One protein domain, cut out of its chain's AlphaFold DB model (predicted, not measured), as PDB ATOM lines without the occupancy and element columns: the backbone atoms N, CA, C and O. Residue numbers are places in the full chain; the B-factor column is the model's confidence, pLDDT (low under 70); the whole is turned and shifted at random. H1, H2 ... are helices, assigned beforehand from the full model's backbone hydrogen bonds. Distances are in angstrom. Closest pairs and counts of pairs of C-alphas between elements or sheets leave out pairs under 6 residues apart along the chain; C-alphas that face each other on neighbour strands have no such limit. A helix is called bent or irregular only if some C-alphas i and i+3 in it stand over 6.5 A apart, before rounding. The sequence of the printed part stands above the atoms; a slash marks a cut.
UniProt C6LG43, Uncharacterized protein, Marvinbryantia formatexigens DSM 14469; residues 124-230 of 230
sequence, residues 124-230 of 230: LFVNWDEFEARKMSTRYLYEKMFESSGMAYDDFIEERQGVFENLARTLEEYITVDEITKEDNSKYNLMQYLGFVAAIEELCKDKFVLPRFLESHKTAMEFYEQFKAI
ATOM      1  N   LEU A 124     -23.782  39.205  48.976       85.06
ATOM      2  CA  LEU A 124     -22.335  39.017  48.829       85.06
ATOM      3  C   LEU A 124     -21.689  38.536  50.130       85.06
ATOM      4  O   LEU A 124     -20.701  37.817  50.075       85.06
ATOM      5  N   PHE A 125     -22.243  38.931  51.283       86.25
ATOM      6  CA  PHE A 125     -21.748  38.466  52.574       86.25
ATOM      7  C   PHE A 125     -22.114  36.998  52.762       86.25
ATOM      8  O   PHE A 125     -21.234  36.215  53.073       86.25
ATOM      9  N   VAL A 126     -23.368  36.620  52.491       86.38
ATOM     10  CA  VAL A 126     -23.819  35.222  52.572       86.38
ATOM     11  C   VAL A 126     -22.974  34.317  51.675       86.38
ATOM     12  O   VAL A 126     -22.510  33.273  52.116       86.38
ATOM     13  N   ASN A 127     -22.706  34.739  50.436       90.00
ATOM     14  CA  ASN A 127     -21.885  33.949  49.522       90.00
ATOM     15  C   ASN A 127     -20.425  33.831  49.998       90.00
ATOM     16  O   ASN A 127     -19.857  32.741  49.971       90.00
ATOM     17  N   TRP A 128     -19.826  34.937  50.455       92.19
ATOM     18  CA  TRP A 128     -18.471  34.930  51.019       92.19
ATOM     19  C   TRP A 128     -18.370  34.042  52.264       92.19
ATOM     20  O   TRP A 128     -17.429  33.265  52.391       92.19
ATOM     21  N   ASP A 129     -19.350  34.146  53.160       91.75
ATOM     22  CA  ASP A 129     -19.398  33.413  54.418       91.75
ATOM     23  C   ASP A 129     -19.441  31.898  54.181       91.75
ATOM     24  O   ASP A 129     -18.620  31.173  54.735       91.75
ATOM     25  N   GLU A 130     -20.308  31.424  53.280       92.75
ATOM     26  CA  GLU A 130     -20.376  30.010  52.877       92.75
ATOM     27  C   GLU A 130     -19.083  29.506  52.228       92.75
ATOM     28  O   GLU A 130     -18.608  28.407  52.541       92.75
ATOM     29  N   PHE A 131     -18.489  30.309  51.339       95.12
ATOM     30  CA  PHE A 131     -17.224  29.973  50.689       95.12
ATOM     31  C   PHE A 131     -16.108  29.793  51.726       95.12
ATOM     32  O   PHE A 131     -15.464  28.741  51.772       95.12
ATOM     33  N   GLU A 132     -15.913  30.785  52.599       94.06
ATOM     34  CA  GLU A 132     -14.871  30.762  53.626       94.06
ATOM     35  C   GLU A 132     -15.124  29.668  54.667       94.06
ATOM     36  O   GLU A 132     -14.207  28.922  55.026       94.06
ATOM     37  N   ALA A 133     -16.373  29.507  55.114       92.88
ATOM     38  CA  ALA A 133     -16.746  28.471  56.067       92.88
ATOM     39  C   ALA A 133     -16.480  27.072  55.532       92.88
ATOM     40  O   ALA A 133     -16.007  26.208  56.278       92.88
ATOM     41  N   ARG A 134     -16.742  26.827  54.246       94.31
ATOM     42  CA  ARG A 134     -16.432  25.544  53.620       94.31
ATOM     43  C   ARG A 134     -14.937  25.353  53.394       94.31
ATOM     44  O   ARG A 134     -14.429  24.253  53.632       94.31
ATOM     45  N   LYS A 135     -14.234  26.398  52.961       95.19
ATOM     46  CA  LYS A 135     -12.790  26.370  52.718       95.19
ATOM     47  C   LYS A 135     -12.016  26.034  53.989       95.19
ATOM     48  O   LYS A 135     -11.277  25.048  54.040       95.19
ATOM     49  N   MET A 136     -12.226  26.811  55.047       92.81
ATOM     50  CA  MET A 136     -11.507  26.643  56.307       92.81
ATOM     51  C   MET A 136     -11.846  25.313  56.988       92.81
ATOM     52  O   MET A 136     -10.935  24.597  57.400       92.81
ATOM     53  N   SER A 137     -13.127  24.930  57.059       91.25
ATOM     54  CA  SER A 137     -13.523  23.670  57.709       91.25
ATOM     55  C   SER A 137     -12.955  22.440  56.995       91.25
ATOM     56  O   SER A 137     -12.495  21.500  57.646       91.25
ATOM     57  N   THR A 138     -12.923  22.458  55.657       92.94
ATOM     58  CA  THR A 138     -12.320  21.394  54.840       92.94
ATOM     59  C   THR A 138     -10.823  21.305  55.098       92.94
ATOM     60  O   THR A 138     -10.300  20.216  55.346       92.94
ATOM     61  N   ARG A 139     -10.131  22.447  55.104       91.69
ATOM     62  CA  ARG A 139      -8.697  22.498  55.376       91.69
ATOM     63  C   ARG A 139      -8.360  21.932  56.758       91.69
ATOM     64  O   ARG A 139      -7.518  21.042  56.845       91.69
ATOM     65  N   TYR A 140      -9.060  22.361  57.808       89.00
ATOM     66  CA  TYR A 140      -8.818  21.870  59.169       89.00
ATOM     67  C   TYR A 140      -9.083  20.376  59.326       89.00
ATOM     68  O   TYR A 140      -8.345  19.687  60.033       89.00
ATOM     69  N   LEU A 141     -10.098  19.847  58.638       88.62
ATOM     70  CA  LEU A 141     -10.352  18.411  58.620       88.62
ATOM     71  C   LEU A 141      -9.160  17.633  58.087       88.62
ATOM     72  O   LEU A 141      -8.699  16.698  58.746       88.62
ATOM     73  N   TYR A 142      -8.633  18.029  56.934       90.88
ATOM     74  CA  TYR A 142      -7.514  17.313  56.341       90.88
ATOM     75  C   TYR A 142      -6.193  17.557  57.073       90.88
ATOM     76  O   TYR A 142      -5.418  16.614  57.198       90.88
ATOM     77  N   GLU A 143      -5.966  18.745  57.641       88.06
ATOM     78  CA  GLU A 143      -4.825  19.005  58.530       88.06
ATOM     79  C   GLU A 143      -4.862  18.082  59.763       88.06
ATOM     80  O   GLU A 143      -3.886  17.380  60.032       88.06
ATOM     81  N   LYS A 144      -6.007  17.957  60.447       87.00
ATOM     82  CA  LYS A 144      -6.153  17.052  61.603       87.00
ATOM     83  C   LYS A 144      -6.007  15.577  61.224       87.00
ATOM     84  O   LYS A 144      -5.421  14.784  61.970       87.00
ATOM     85  N   MET A 145      -6.553  15.179  60.073       89.94
ATOM     86  CA  MET A 145      -6.375  13.823  59.548       89.94
ATOM     87  C   MET A 145      -4.901  13.540  59.240       89.94
ATOM     88  O   MET A 145      -4.432  12.439  59.527       89.94
ATOM     89  N   PHE A 146      -4.176  14.519  58.695       91.62
ATOM     90  CA  PHE A 146      -2.747  14.414  58.421       91.62
ATOM     91  C   PHE A 146      -1.939  14.261  59.712       91.62
ATOM     92  O   PHE A 146      -1.195  13.287  59.835       91.62
ATOM     93  N   GLU A 147      -2.157  15.132  60.701       89.69
ATOM     94  CA  GLU A 147      -1.508  15.071  62.022       89.69
ATOM     95  C   GLU A 147      -1.673  13.697  62.690       89.69
ATOM     96  O   GLU A 147      -0.762  13.198  63.350       89.69
ATOM     97  N   SER A 148      -2.822  13.053  62.476       89.06
ATOM     98  CA  SER A 148      -3.143  11.741  63.050       89.06
ATOM     99  C   SER A 148      -2.636  10.552  62.222       89.06
ATOM    100  O   SER A 148      -2.682   9.419  62.700       89.06
ATOM    101  N   SER A 149      -2.196  10.775  60.981       91.88
ATOM    102  CA  SER A 149      -1.857   9.704  60.031       91.88
ATOM    103  C   SER A 149      -0.466   9.104  60.246       91.88
ATOM    104  O   SER A 149      -0.247   7.937  59.929       91.88
ATOM    105  N   GLY A 150       0.484   9.895  60.759       92.12
ATOM    106  CA  GLY A 150       1.900   9.520  60.833       92.12
ATOM    107  C   GLY A 150       2.602   9.394  59.471       92.12
ATOM    108  O   GLY A 150       3.739   8.930  59.419       92.12
ATOM    109  N   MET A 151       1.937   9.784  58.379       93.94
ATOM    110  CA  MET A 151       2.466   9.721  57.016       93.94
ATOM    111  C   MET A 151       3.320  10.951  56.688       93.94
ATOM    112  O   MET A 151       3.202  11.996  57.331       93.94
ATOM    113  N   ALA A 152       4.148  10.861  55.644       93.69
ATOM    114  CA  ALA A 152       4.666  12.062  55.002       93.69
ATOM    115  C   ALA A 152       3.515  12.812  54.306       93.69
ATOM    116  O   ALA A 152       2.561  12.201  53.826       93.69
ATOM    117  N   TYR A 153       3.595  14.144  54.257       90.75
ATOM    118  CA  TYR A 153       2.503  14.975  53.730       90.75
ATOM    119  C   TYR A 153       2.194  14.678  52.260       90.75
ATOM    120  O   TYR A 153       1.033  14.595  51.875       90.75
ATOM    121  N   ASP A 154       3.232  14.472  51.453       90.38
ATOM    122  CA  ASP A 154       3.067  14.176  50.033       90.38
ATOM    123  C   ASP A 154       2.323  12.856  49.802       90.38
ATOM    124  O   ASP A 154       1.375  12.839  49.017       90.38
ATOM    125  N   ASP A 155       2.678  11.803  50.544       92.56
ATOM    126  CA  ASP A 155       2.006  10.499  50.481       92.56
ATOM    127  C   ASP A 155       0.544  10.614  50.947       92.56
ATOM    128  O   ASP A 155      -0.372  10.064  50.337       92.56
ATOM    129  N   PHE A 156       0.301  11.388  52.012       93.38
ATOM    130  CA  PHE A 156      -1.043  11.642  52.529       93.38
ATOM    131  C   PHE A 156      -1.954  12.296  51.481       93.38
ATOM    132  O   PHE A 156      -3.125  11.918  51.360       93.38
ATOM    133  N   ILE A 157      -1.434  13.283  50.745       92.06
ATOM    134  CA  ILE A 157      -2.170  13.998  49.700       92.06
ATOM    135  C   ILE A 157      -2.388  13.115  48.468       92.06
ATOM    136  O   ILE A 157      -3.477  13.145  47.892       92.06
ATOM    137  N   GLU A 158      -1.393  12.322  48.072       90.62
ATOM    138  CA  GLU A 158      -1.489  11.420  46.920       90.62
ATOM    139  C   GLU A 158      -2.593  10.368  47.113       90.62
ATOM    140  O   GLU A 158      -3.454  10.212  46.246       90.62
ATOM    141  N   GLU A 159      -2.665   9.734  48.287       92.31
ATOM    142  CA  GLU A 159      -3.705   8.740  48.598       92.31
ATOM    143  C   GLU A 159      -5.137   9.307  48.584       92.31
ATOM    144  O   GLU A 159      -6.111   8.557  48.476       92.31
ATOM    145  N   ARG A 160      -5.289  10.631  48.703       91.75
ATOM    146  CA  ARG A 160      -6.592  11.305  48.821       91.75
ATOM    147  C   ARG A 160      -7.068  11.966  47.538       91.75
ATOM    148  O   ARG A 160      -8.215  12.403  47.513       91.75
ATOM    149  N   GLN A 161      -6.274  11.967  46.465       88.44
ATOM    150  CA  GLN A 161      -6.674  12.564  45.183       88.44
ATOM    151  C   GLN A 161      -8.038  12.043  44.707       88.44
ATOM    152  O   GLN A 161      -8.959  12.824  44.482       88.44
ATOM    153  N   GLY A 162      -8.225  10.719  44.685       88.75
ATOM    154  CA  GLY A 162      -9.504  10.123  44.284       88.75
ATOM    155  C   GLY A 162     -10.668  10.455  45.227       88.75
ATOM    156  O   GLY A 162     -11.819  10.513  44.797       88.75
ATOM    157  N   VAL A 163     -10.399  10.705  46.513       90.94
ATOM    158  CA  VAL A 163     -11.423  11.164  47.467       90.94
ATOM    159  C   VAL A 163     -11.818  12.604  47.157       90.94
ATOM    160  O   VAL A 163     -13.010  12.903  47.106       90.94
ATOM    161  N   PHE A 164     -10.844  13.480  46.903       92.06
ATOM    162  CA  PHE A 164     -11.096  14.878  46.563       92.06
ATOM    163  C   PHE A 164     -11.910  15.017  45.277       92.06
ATOM    164  O   PHE A 164     -12.904  15.740  45.263       92.06
ATOM    165  N   GLU A 165     -11.546  14.275  44.229       89.19
ATOM    166  CA  GLU A 165     -12.276  14.260  42.957       89.19
ATOM    167  C   GLU A 165     -13.727  13.796  43.132       89.19
ATOM    168  O   GLU A 165     -14.657  14.413  42.608       89.19
ATOM    169  N   ASN A 166     -13.938  12.720  43.897       91.94
ATOM    170  CA  ASN A 166     -15.277  12.195  44.144       91.94
ATOM    171  C   ASN A 166     -16.140  13.188  44.932       91.94
ATOM    172  O   ASN A 166     -17.297  13.388  44.570       91.94
ATOM    173  N   LEU A 167     -15.587  13.827  45.966       92.44
ATOM    174  CA  LEU A 167     -16.303  14.831  46.755       92.44
ATOM    175  C   LEU A 167     -16.623  16.085  45.935       92.44
ATOM    176  O   LEU A 167     -17.746  16.573  46.017       92.44
ATOM    177  N   ALA A 168     -15.686  16.569  45.111       92.81
ATOM    178  CA  ALA A 168     -15.938  17.691  44.206       92.81
ATOM    179  C   ALA A 168     -17.115  17.388  43.271       92.81
ATOM    180  O   ALA A 168     -18.024  18.206  43.153       92.81
ATOM    181  N   ARG A 169     -17.139  16.193  42.665       92.06
ATOM    182  CA  ARG A 169     -18.237  15.765  41.788       92.06
ATOM    183  C   ARG A 169     -19.563  15.652  42.540       92.06
ATOM    184  O   ARG A 169     -20.584  16.087  42.029       92.06
ATOM    185  N   THR A 170     -19.562  15.102  43.754       92.81
ATOM    186  CA  THR A 170     -20.785  15.036  44.568       92.81
ATOM    187  C   THR A 170     -21.307  16.428  44.913       92.81
ATOM    188  O   THR A 170     -22.504  16.649  44.823       92.81
ATOM    189  N   LEU A 171     -20.441  17.380  45.273       93.19
ATOM    190  CA  LEU A 171     -20.859  18.762  45.539       93.19
ATOM    191  C   LEU A 171     -21.386  19.455  44.272       93.19
ATOM    192  O   LEU A 171     -22.374  20.180  44.339       93.19
ATOM    193  N   GLU A 172     -20.761  19.197  43.122       92.88
ATOM    194  CA  GLU A 172     -21.182  19.720  41.818       92.88
ATOM    195  C   GLU A 172     -22.625  19.328  41.467       92.88
ATOM    196  O   GLU A 172     -23.381  20.160  40.969       92.88
ATOM    197  N   GLU A 173     -23.041  18.095  41.775       93.25
ATOM    198  CA  GLU A 173     -24.384  17.576  41.465       93.25
ATOM    199  C   GLU A 173     -25.527  18.378  42.116       93.25
ATOM    200  O   GLU A 173     -26.660  18.336  41.627       93.25
ATOM    201  N   TYR A 174     -25.249  19.128  43.187       92.25
ATOM    202  CA  TYR A 174     -26.236  19.960  43.881       92.25
ATOM    203  C   TYR A 174     -26.288  21.406  43.373       92.25
ATOM    204  O   TYR A 174     -27.197  22.148  43.747       92.25
ATOM    205  N   ILE A 175     -25.348  21.824  42.519       92.88
ATOM    206  CA  ILE A 175     -25.302  23.194  42.005       92.88
ATOM    207  C   ILE A 175     -26.434  23.400  41.003       92.88
ATOM    208  O   ILE A 175     -26.516  22.743  39.962       92.88
ATOM    209  N   THR A 176     -27.303  24.367  41.281       91.06
ATOM    210  CA  THR A 176     -28.396  24.697  40.366       91.06
ATOM    211  C   THR A 176     -27.948  25.660  39.262       91.06
ATOM    212  O   THR A 176     -27.067  26.501  39.443       91.06
ATOM    213  N   VAL A 177     -28.616  25.603  38.103       87.94
ATOM    214  CA  VAL A 177     -28.372  26.542  36.988       87.94
ATOM    215  C   VAL A 177     -28.577  27.998  37.421       87.94
ATOM    216  O   VAL A 177     -27.854  28.891  36.977       87.94
ATOM    217  N   ASP A 178     -29.537  28.249  38.310       89.69
ATOM    218  CA  ASP A 178     -29.830  29.583  38.833       89.69
ATOM    219  C   ASP A 178     -28.671  30.149  39.667       89.69
ATOM    220  O   ASP A 178     -28.372  31.338  39.567       89.69
ATOM    221  N   GLU A 179     -27.984  29.315  40.451       89.50
ATOM    222  CA  GLU A 179     -26.798  29.727  41.216       89.50
ATOM    223  C   GLU A 179     -25.628  30.121  40.307       89.50
ATOM    224  O   GLU A 179     -24.861  31.021  40.650       89.50
ATOM    225  N   ILE A 180     -25.527  29.518  39.122       87.19
ATOM    226  CA  ILE A 180     -24.504  29.859  38.124       87.19
ATOM    227  C   ILE A 180     -24.894  31.133  37.360       87.19
ATOM    228  O   ILE A 180     -24.048  31.985  37.111       87.19
ATOM    229  N   THR A 181     -26.167  31.286  36.990       84.56
ATOM    230  CA  THR A 181     -26.579  32.267  35.967       84.56
ATOM    231  C   THR A 181     -27.182  33.567  36.500       84.56
ATOM    232  O   THR A 181     -27.137  34.572  35.795       84.56
ATOM    233  N   LYS A 182     -27.753  33.589  37.712       84.50
ATOM    234  CA  LYS A 182     -28.439  34.777  38.255       84.50
ATOM    235  C   LYS A 182     -27.543  35.539  39.224       84.50
ATOM    236  O   LYS A 182     -27.127  34.972  40.229       84.50
ATOM    237  N   GLU A 183     -27.271  36.815  38.963       75.75
ATOM    238  CA  GLU A 183     -26.379  37.641  39.799       75.75
ATOM    239  C   GLU A 183     -26.922  37.848  41.223       75.75
ATOM    240  O   GLU A 183     -26.204  37.607  42.191       75.75
ATOM    241  N   ASP A 184     -28.212  38.169  41.356       79.12
ATOM    242  CA  ASP A 184     -28.857  38.510  42.635       79.12
ATOM    243  C   ASP A 184     -29.387  37.298  43.422       79.12
ATOM    244  O   ASP A 184     -30.274  37.440  44.266       79.12
ATOM    245  N   ASN A 185     -28.885  36.090  43.149       80.44
ATOM    246  CA  ASN A 185     -29.292  34.888  43.880       80.44
ATOM    247  C   ASN A 185     -28.231  34.439  44.890       80.44
ATOM    248  O   ASN A 185     -27.032  34.566  44.633       80.44
ATOM    249  N   SER A 186     -28.677  33.889  46.025       82.50
ATOM    250  CA  SER A 186     -27.778  33.190  46.945       82.50
ATOM    251  C   SER A 186     -27.187  31.992  46.210       82.50
ATOM    252  O   SER A 186     -27.899  31.296  45.486       82.50
ATOM    253  N   LYS A 187     -25.881  31.788  46.361       90.56
ATOM    254  CA  LYS A 187     -25.098  30.796  45.617       90.56
ATOM    255  C   LYS A 187     -24.639  29.672  46.529       90.56
ATOM    256  O   LYS A 187     -23.505  29.239  46.416       90.56
ATOM    257  N   TYR A 188     -25.485  29.270  47.470       90.06
ATOM    258  CA  TYR A 188     -25.135  28.379  48.574       90.06
ATOM    259  C   TYR A 188     -24.352  27.127  48.136       90.06
ATOM    260  O   TYR A 188     -23.207  26.951  48.549       90.06
ATOM    261  N   ASN A 189     -24.899  26.298  47.243       92.81
ATOM    262  CA  ASN A 189     -24.241  25.066  46.796       92.81
ATOM    263  C   ASN A 189     -22.983  25.372  45.980       92.81
ATOM    264  O   ASN A 189     -21.963  24.700  46.135       92.81
ATOM    265  N   LEU A 190     -23.033  26.413  45.141       94.94
ATOM    266  CA  LEU A 190     -21.858  26.842  44.386       94.94
ATOM    267  C   LEU A 190     -20.735  27.296  45.332       94.94
ATOM    268  O   LEU A 190     -19.603  26.872  45.156       94.94
ATOM    269  N   MET A 191     -21.019  28.100  46.355       95.44
ATOM    270  CA  MET A 191     -20.019  28.580  47.313       95.44
ATOM    271  C   MET A 191     -19.438  27.440  48.143       95.44
ATOM    272  O   MET A 191     -18.231  27.424  48.378       95.44
ATOM    273  N   GLN A 192     -20.244  26.439  48.506       93.88
ATOM    274  CA  GLN A 192     -19.723  25.230  49.140       93.88
ATOM    275  C   GLN A 192     -18.788  24.456  48.206       93.88
ATOM    276  O   GLN A 192     -17.674  24.092  48.583       93.88
ATOM    277  N   TYR A 193     -19.182  24.247  46.956       95.88
ATOM    278  CA  TYR A 193     -18.300  23.623  45.977       95.88
ATOM    279  C   TYR A 193     -16.986  24.412  45.799       95.88
ATOM    280  O   TYR A 193     -15.899  23.842  45.904       95.88
ATOM    281  N   LEU A 194     -17.066  25.730  45.594       96.44
ATOM    282  CA  LEU A 194     -15.901  26.589  45.371       96.44
ATOM    283  C   LEU A 194     -14.982  26.644  46.597       96.44
ATOM    284  O   LEU A 194     -13.765  26.548  46.446       96.44
ATOM    285  N   GLY A 195     -15.546  26.751  47.802       96.69
ATOM    286  CA  GLY A 195     -14.782  26.743  49.048       96.69
ATOM    287  C   GLY A 195     -14.059  25.413  49.260       96.69
ATOM    288  O   GLY A 195     -12.889  25.395  49.643       96.69
ATOM    289  N   PHE A 196     -14.710  24.289  48.934       95.94
ATOM    290  CA  PHE A 196     -14.068  22.974  48.948       95.94
ATOM    291  C   PHE A 196     -12.887  22.919  47.971       95.94
ATOM    292  O   PHE A 196     -11.783  22.560  48.374       95.94
ATOM    293  N   VAL A 197     -13.092  23.324  46.713       95.56
ATOM    294  CA  VAL A 197     -12.033  23.342  45.691       95.56
ATOM    295  C   VAL A 197     -10.854  24.219  46.118       95.56
ATOM    296  O   VAL A 197      -9.713  23.773  46.021       95.56
ATOM    297  N   ALA A 198     -11.117  25.408  46.671       95.56
ATOM    298  CA  ALA A 198     -10.076  26.302  47.178       95.56
ATOM    299  C   ALA A 198      -9.248  25.656  48.298       95.56
ATOM    300  O   ALA A 198      -8.024  25.781  48.318       95.56
ATOM    301  N   ALA A 199      -9.895  24.934  49.217       95.12
ATOM    302  CA  ALA A 199      -9.191  24.220  50.276       95.12
ATOM    303  C   ALA A 199      -8.302  23.102  49.722       95.12
ATOM    304  O   ALA A 199      -7.164  22.945  50.166       95.12
ATOM    305  N   ILE A 200      -8.800  22.326  48.754       94.38
ATOM    306  CA  ILE A 200      -8.016  21.245  48.150       94.38
ATOM    307  C   ILE A 200      -6.845  21.802  47.337       94.38
ATOM    308  O   ILE A 200      -5.754  21.239  47.421       94.38
ATOM    309  N   GLU A 201      -7.025  22.913  46.620       92.94
ATOM    310  CA  GLU A 201      -5.926  23.595  45.931       92.94
ATOM    311  C   GLU A 201      -4.820  24.000  46.919       92.94
ATOM    312  O   GLU A 201      -3.652  23.688  46.692       92.94
ATOM    313  N   GLU A 202      -5.170  24.614  48.056       92.88
ATOM    314  CA  GLU A 202      -4.190  24.993  49.086       92.88
ATOM    315  C   GLU A 202      -3.444  23.784  49.672       92.88
ATOM    316  O   GLU A 202      -2.230  23.845  49.889       92.88
ATOM    317  N   LEU A 203      -4.154  22.679  49.920       91.25
ATOM    318  CA  LEU A 203      -3.573  21.449  50.465       91.25
ATOM    319  C   LEU A 203      -2.659  20.747  49.450       91.25
ATOM    320  O   LEU A 203      -1.566  20.294  49.785       91.25
ATOM    321  N   CYS A 204      -3.094  20.655  48.195       89.50
ATOM    322  CA  CYS A 204      -2.370  19.936  47.151       89.50
ATOM    323  C   CYS A 204      -1.248  20.769  46.514       89.50
ATOM    324  O   CYS A 204      -0.353  20.192  45.890       89.50
ATOM    325  N   LYS A 205      -1.262  22.100  46.680       86.88
ATOM    326  CA  LYS A 205      -0.315  23.031  46.048       86.88
ATOM    327  C   LYS A 205      -0.241  22.763  44.536       86.88
ATOM    328  O   LYS A 205      -1.264  22.552  43.889       86.88
ATOM    329  N   ASP A 206       0.967  22.670  43.981       82.12
ATOM    330  CA  ASP A 206       1.224  22.451  42.551       82.12
ATOM    331  C   ASP A 206       0.750  21.081  42.018       82.12
ATOM    332  O   ASP A 206       0.875  20.807  40.825       82.12
ATOM    333  N   LYS A 207       0.236  20.194  42.883       80.38
ATOM    334  CA  LYS A 207      -0.290  18.873  42.498       80.38
ATOM    335  C   LYS A 207      -1.790  18.889  42.207       80.38
ATOM    336  O   LYS A 207      -2.321  17.870  41.774       80.38
ATOM    337  N   PHE A 208      -2.485  19.997  42.475       81.81
ATOM    338  CA  PHE A 208      -3.923  20.065  42.264       81.81
ATOM    339  C   PHE A 208      -4.271  20.167  40.781       81.81
ATOM    340  O   PHE A 208      -3.825  21.081  40.088       81.81
ATOM    341  N   VAL A 209      -5.123  19.261  40.309       80.94
ATOM    342  CA  VAL A 209      -5.785  19.408  39.014       80.94
ATOM    343  C   VAL A 209      -7.156  20.014  39.266       80.94
ATOM    344  O   VAL A 209      -7.985  19.418  39.956       80.94
ATOM    345  N   LEU A 210      -7.388  21.202  38.710       81.75
ATOM    346  CA  LEU A 210      -8.670  21.877  38.851       81.75
ATOM    347  C   LEU A 210      -9.792  20.993  38.277       81.75
ATOM    348  O   LEU A 210      -9.629  20.427  37.193       81.75
ATOM    349  N   PRO A 211     -10.944  20.862  38.954       86.06
ATOM    350  CA  PRO A 211     -12.033  20.064  38.418       86.06
ATOM    351  C   PRO A 211     -12.553  20.634  37.091       86.06
ATOM    352  O   PRO A 211     -12.746  21.842  36.944       86.06
ATOM    353  N   ARG A 212     -12.884  19.738  36.153       84.56
ATOM    354  CA  ARG A 212     -13.384  20.078  34.803       84.56
ATOM    355  C   ARG A 212     -14.591  21.017  34.798       84.56
ATOM    356  O   ARG A 212     -14.796  21.759  33.837       84.56
ATOM    357  N   PHE A 213     -15.416  20.972  35.841       87.75
ATOM    358  CA  PHE A 213     -16.557  21.868  35.994       87.75
ATOM    359  C   PHE A 213     -16.139  23.342  35.936       87.75
ATOM    360  O   PHE A 213     -16.706  24.099  35.150       87.75
ATOM    361  N   LEU A 214     -15.100  23.740  36.677       86.44
ATOM    362  CA  LEU A 214     -14.608  25.121  36.671       86.44
ATOM    363  C   LEU A 214     -14.003  25.519  35.330       86.44
ATOM    364  O   LEU A 214     -14.229  26.630  34.857       86.44
ATOM    365  N   GLU A 215     -13.295  24.599  34.680       84.19
ATOM    366  CA  GLU A 215     -12.723  24.836  33.351       84.19
ATOM    367  C   GLU A 215     -13.806  25.074  32.284       84.19
ATOM    368  O   GLU A 215     -13.585  25.799  31.314       84.19
ATOM    369  N   SER A 216     -14.986  24.472  32.458       84.62
ATOM    370  CA  SER A 216     -16.091  24.525  31.493       84.62
ATOM    371  C   SER A 216     -17.146  25.595  31.796       84.62
ATOM    372  O   SER A 216     -17.924  25.940  30.904       84.62
ATOM    373  N   HIS A 217     -17.153  26.174  33.001       88.69
ATOM    374  CA  HIS A 217     -18.148  27.161  33.433       88.69
ATOM    375  C   HIS A 217     -17.489  28.492  33.795       88.69
ATOM    376  O   HIS A 217     -17.163  28.758  34.951       88.69
ATOM    377  N   LYS A 218     -17.363  29.376  32.796       89.12
ATOM    378  CA  LYS A 218     -16.698  30.683  32.932       89.12
ATOM    379  C   LYS A 218     -17.185  31.491  34.142       89.12
ATOM    380  O   LYS A 218     -16.365  32.011  34.883       89.12
ATOM    381  N   THR A 219     -18.495  31.566  34.370       88.75
ATOM    382  CA  THR A 219     -19.056  32.338  35.491       88.75
ATOM    383  C   THR A 219     -18.718  31.726  36.854       88.75
ATOM    384  O   THR A 219     -18.426  32.452  37.798       88.75
ATOM    385  N   ALA A 220     -18.695  30.393  36.969       89.75
ATOM    386  CA  ALA A 220     -18.257  29.732  38.200       89.75
ATOM    387  C   ALA A 220     -16.767  29.998  38.473       89.75
ATOM    388  O   ALA A 220     -16.398  30.265  39.614       89.75
ATOM    389  N   MET A 221     -15.936  30.003  37.426       92.75
ATOM    390  CA  MET A 221     -14.527  30.399  37.520       92.75
ATOM    391  C   MET A 221     -14.360  31.872  37.927       92.75
ATOM    392  O   MET A 221     -13.517  32.188  38.757       92.75
ATOM    393  N   GLU A 222     -15.171  32.785  37.390       91.44
ATOM    394  CA  GLU A 222     -15.138  34.201  37.786       91.44
ATOM    395  C   GLU A 222     -15.452  34.372  39.281       91.44
ATOM    396  O   GLU A 222     -14.733  35.092  39.975       91.44
ATOM    397  N   PHE A 223     -16.459  33.659  39.805       89.94
ATOM    398  CA  PHE A 223     -16.723  33.635  41.245       89.94
ATOM    399  C   PHE A 223     -15.571  33.017  42.037       89.94
ATOM    400  O   PHE A 223     -15.196  33.558  43.074       89.94
ATOM    401  N   TYR A 224     -14.991  31.918  41.551       92.75
ATOM    402  CA  TYR A 224     -13.854  31.266  42.197       92.75
ATOM    403  C   TYR A 224     -12.694  32.239  42.422       92.75
ATOM    404  O   TYR A 224     -12.250  32.430  43.553       92.75
ATOM    405  N   GLU A 225     -12.263  32.913  41.356       92.12
ATOM    406  CA  GLU A 225     -11.171  33.884  41.408       92.12
ATOM    407  C   GLU A 225     -11.529  35.105  42.265       92.12
ATOM    408  O   GLU A 225     -10.693  35.597  43.023       92.12
ATOM    409  N   GLN A 226     -12.781  35.575  42.202       90.94
ATOM    410  CA  GLN A 226     -13.247  36.690  43.027       90.94
ATOM    411  C   GLN A 226     -13.143  36.379  44.524       90.94
ATOM    412  O   GLN A 226     -12.602  37.193  45.269       90.94
ATOM    413  N   PHE A 227     -13.682  35.243  44.977       88.62
ATOM    414  CA  PHE A 227     -13.719  34.910  46.404       88.62
ATOM    415  C   PHE A 227     -12.362  34.444  46.932       88.62
ATOM    416  O   PHE A 227     -12.027  34.745  48.072       88.62
ATOM    417  N   LYS A 228     -11.540  33.796  46.099       87.00
ATOM    418  CA  LYS A 228     -10.166  33.411  46.456       87.00
ATOM    419  C   LYS A 228      -9.242  34.613  46.689       87.00
ATOM    420  O   LYS A 228      -8.262  34.483  47.419       87.00
ATOM    421  N   ALA A 229      -9.519  35.755  46.059       83.75
ATOM    422  CA  ALA A 229      -8.694  36.961  46.161       83.75
ATOM    423  C   ALA A 229      -8.953  37.817  47.420       83.75
ATOM    424  O   ALA A 229      -8.229  38.794  47.632       83.75
ATOM    425  N   ILE A 230      -9.985  37.493  48.209       68.62
ATOM    426  CA  ILE A 230     -10.402  38.218  49.427       68.62
ATOM    427  C   ILE A 230      -9.669  37.666  50.650       68.62
ATOM    428  O   ILE A 230      -9.238  38.499  51.484       68.62
TER     429      ILE A 230
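This is residues 124 to 230 of the 230 residues of an uncharacterized protein of Marvinbryantia formatexigens DSM 14469 (UniProt C6LG43). The long helix H1 runs along one side of an elongated body of helices, and H5 lies in the middle, with H1, H3, H4 and H7 packed on it. H3 is side by side with H5, H7 crosses H5, and the short H2 makes a corner with H1 at the end where residues 147 to 152 stick out. The printed part has 107 residues with seven named helices, H1 to H7 in chain order, and no named strand; its class is all helix. It is compact, with a radius of gyration of the C-alphas of 14.0 A and spans of 46 by 26 by 22 A.

H1, residues 124 to 149, is 37.5 A long, from C-alpha 124 at (-22.335, 39.017, 48.829) to C-alpha 149 at (-1.857, 9.704, 60.031). H5, residues 188 to 207, is 27.3 A long. H3 is residues 161 to 172, 16.5 A, and H7 is residues 218 to 228, 15.3 A, ending with C-alpha 228 at (-10.166, 33.411, 46.456). H2 is residues 153 to 158, H4 residues 177 to 181 and H6 residues 212 to 216.

H1 touches the hub H5 with residues 127 to 139 alone, the same way at a steep tilt of 43 degrees; the closest C-alphas, of Lys 135 and Gly 195, are 4.2 A apart. H5 has a kink of 53 degrees near residue 201 and is irregular, with C-alphas 203 and 206 9.3 A apart. H3 touches H5 at a shallow tilt of 19 degrees, opposite ways, closest at the C-alphas of Leu 171 and Tyr 193, 5.5 A. H7 touches residues 190 to 198 of H5, only just about perpendicular at 71 degrees, closest at the C-alphas of Leu 194 and Tyr 224, 6.0 A. H4 touches H5 at the C-alphas of Glu 179 and Leu 190, 6.5 A. H2 and H1 only just touch, with 3 pairs of C-alphas within 8 A, and only at the corner; so do H6 and H7, also with 3 pairs. H1 and H3 are apart. Every O i to N i+4 pair is within hydrogen-bond range in H1, H2, H3, H4, H6 and H7, and 14 of 16 in H5.

The C-alphas farthest apart, of Gly 150 and Asp 184, are 46.0 A apart. The printed part has no cut, and no link is long. The mean pLDDT of the printed part is 89.8; residue 230, the chain's last, is under 70.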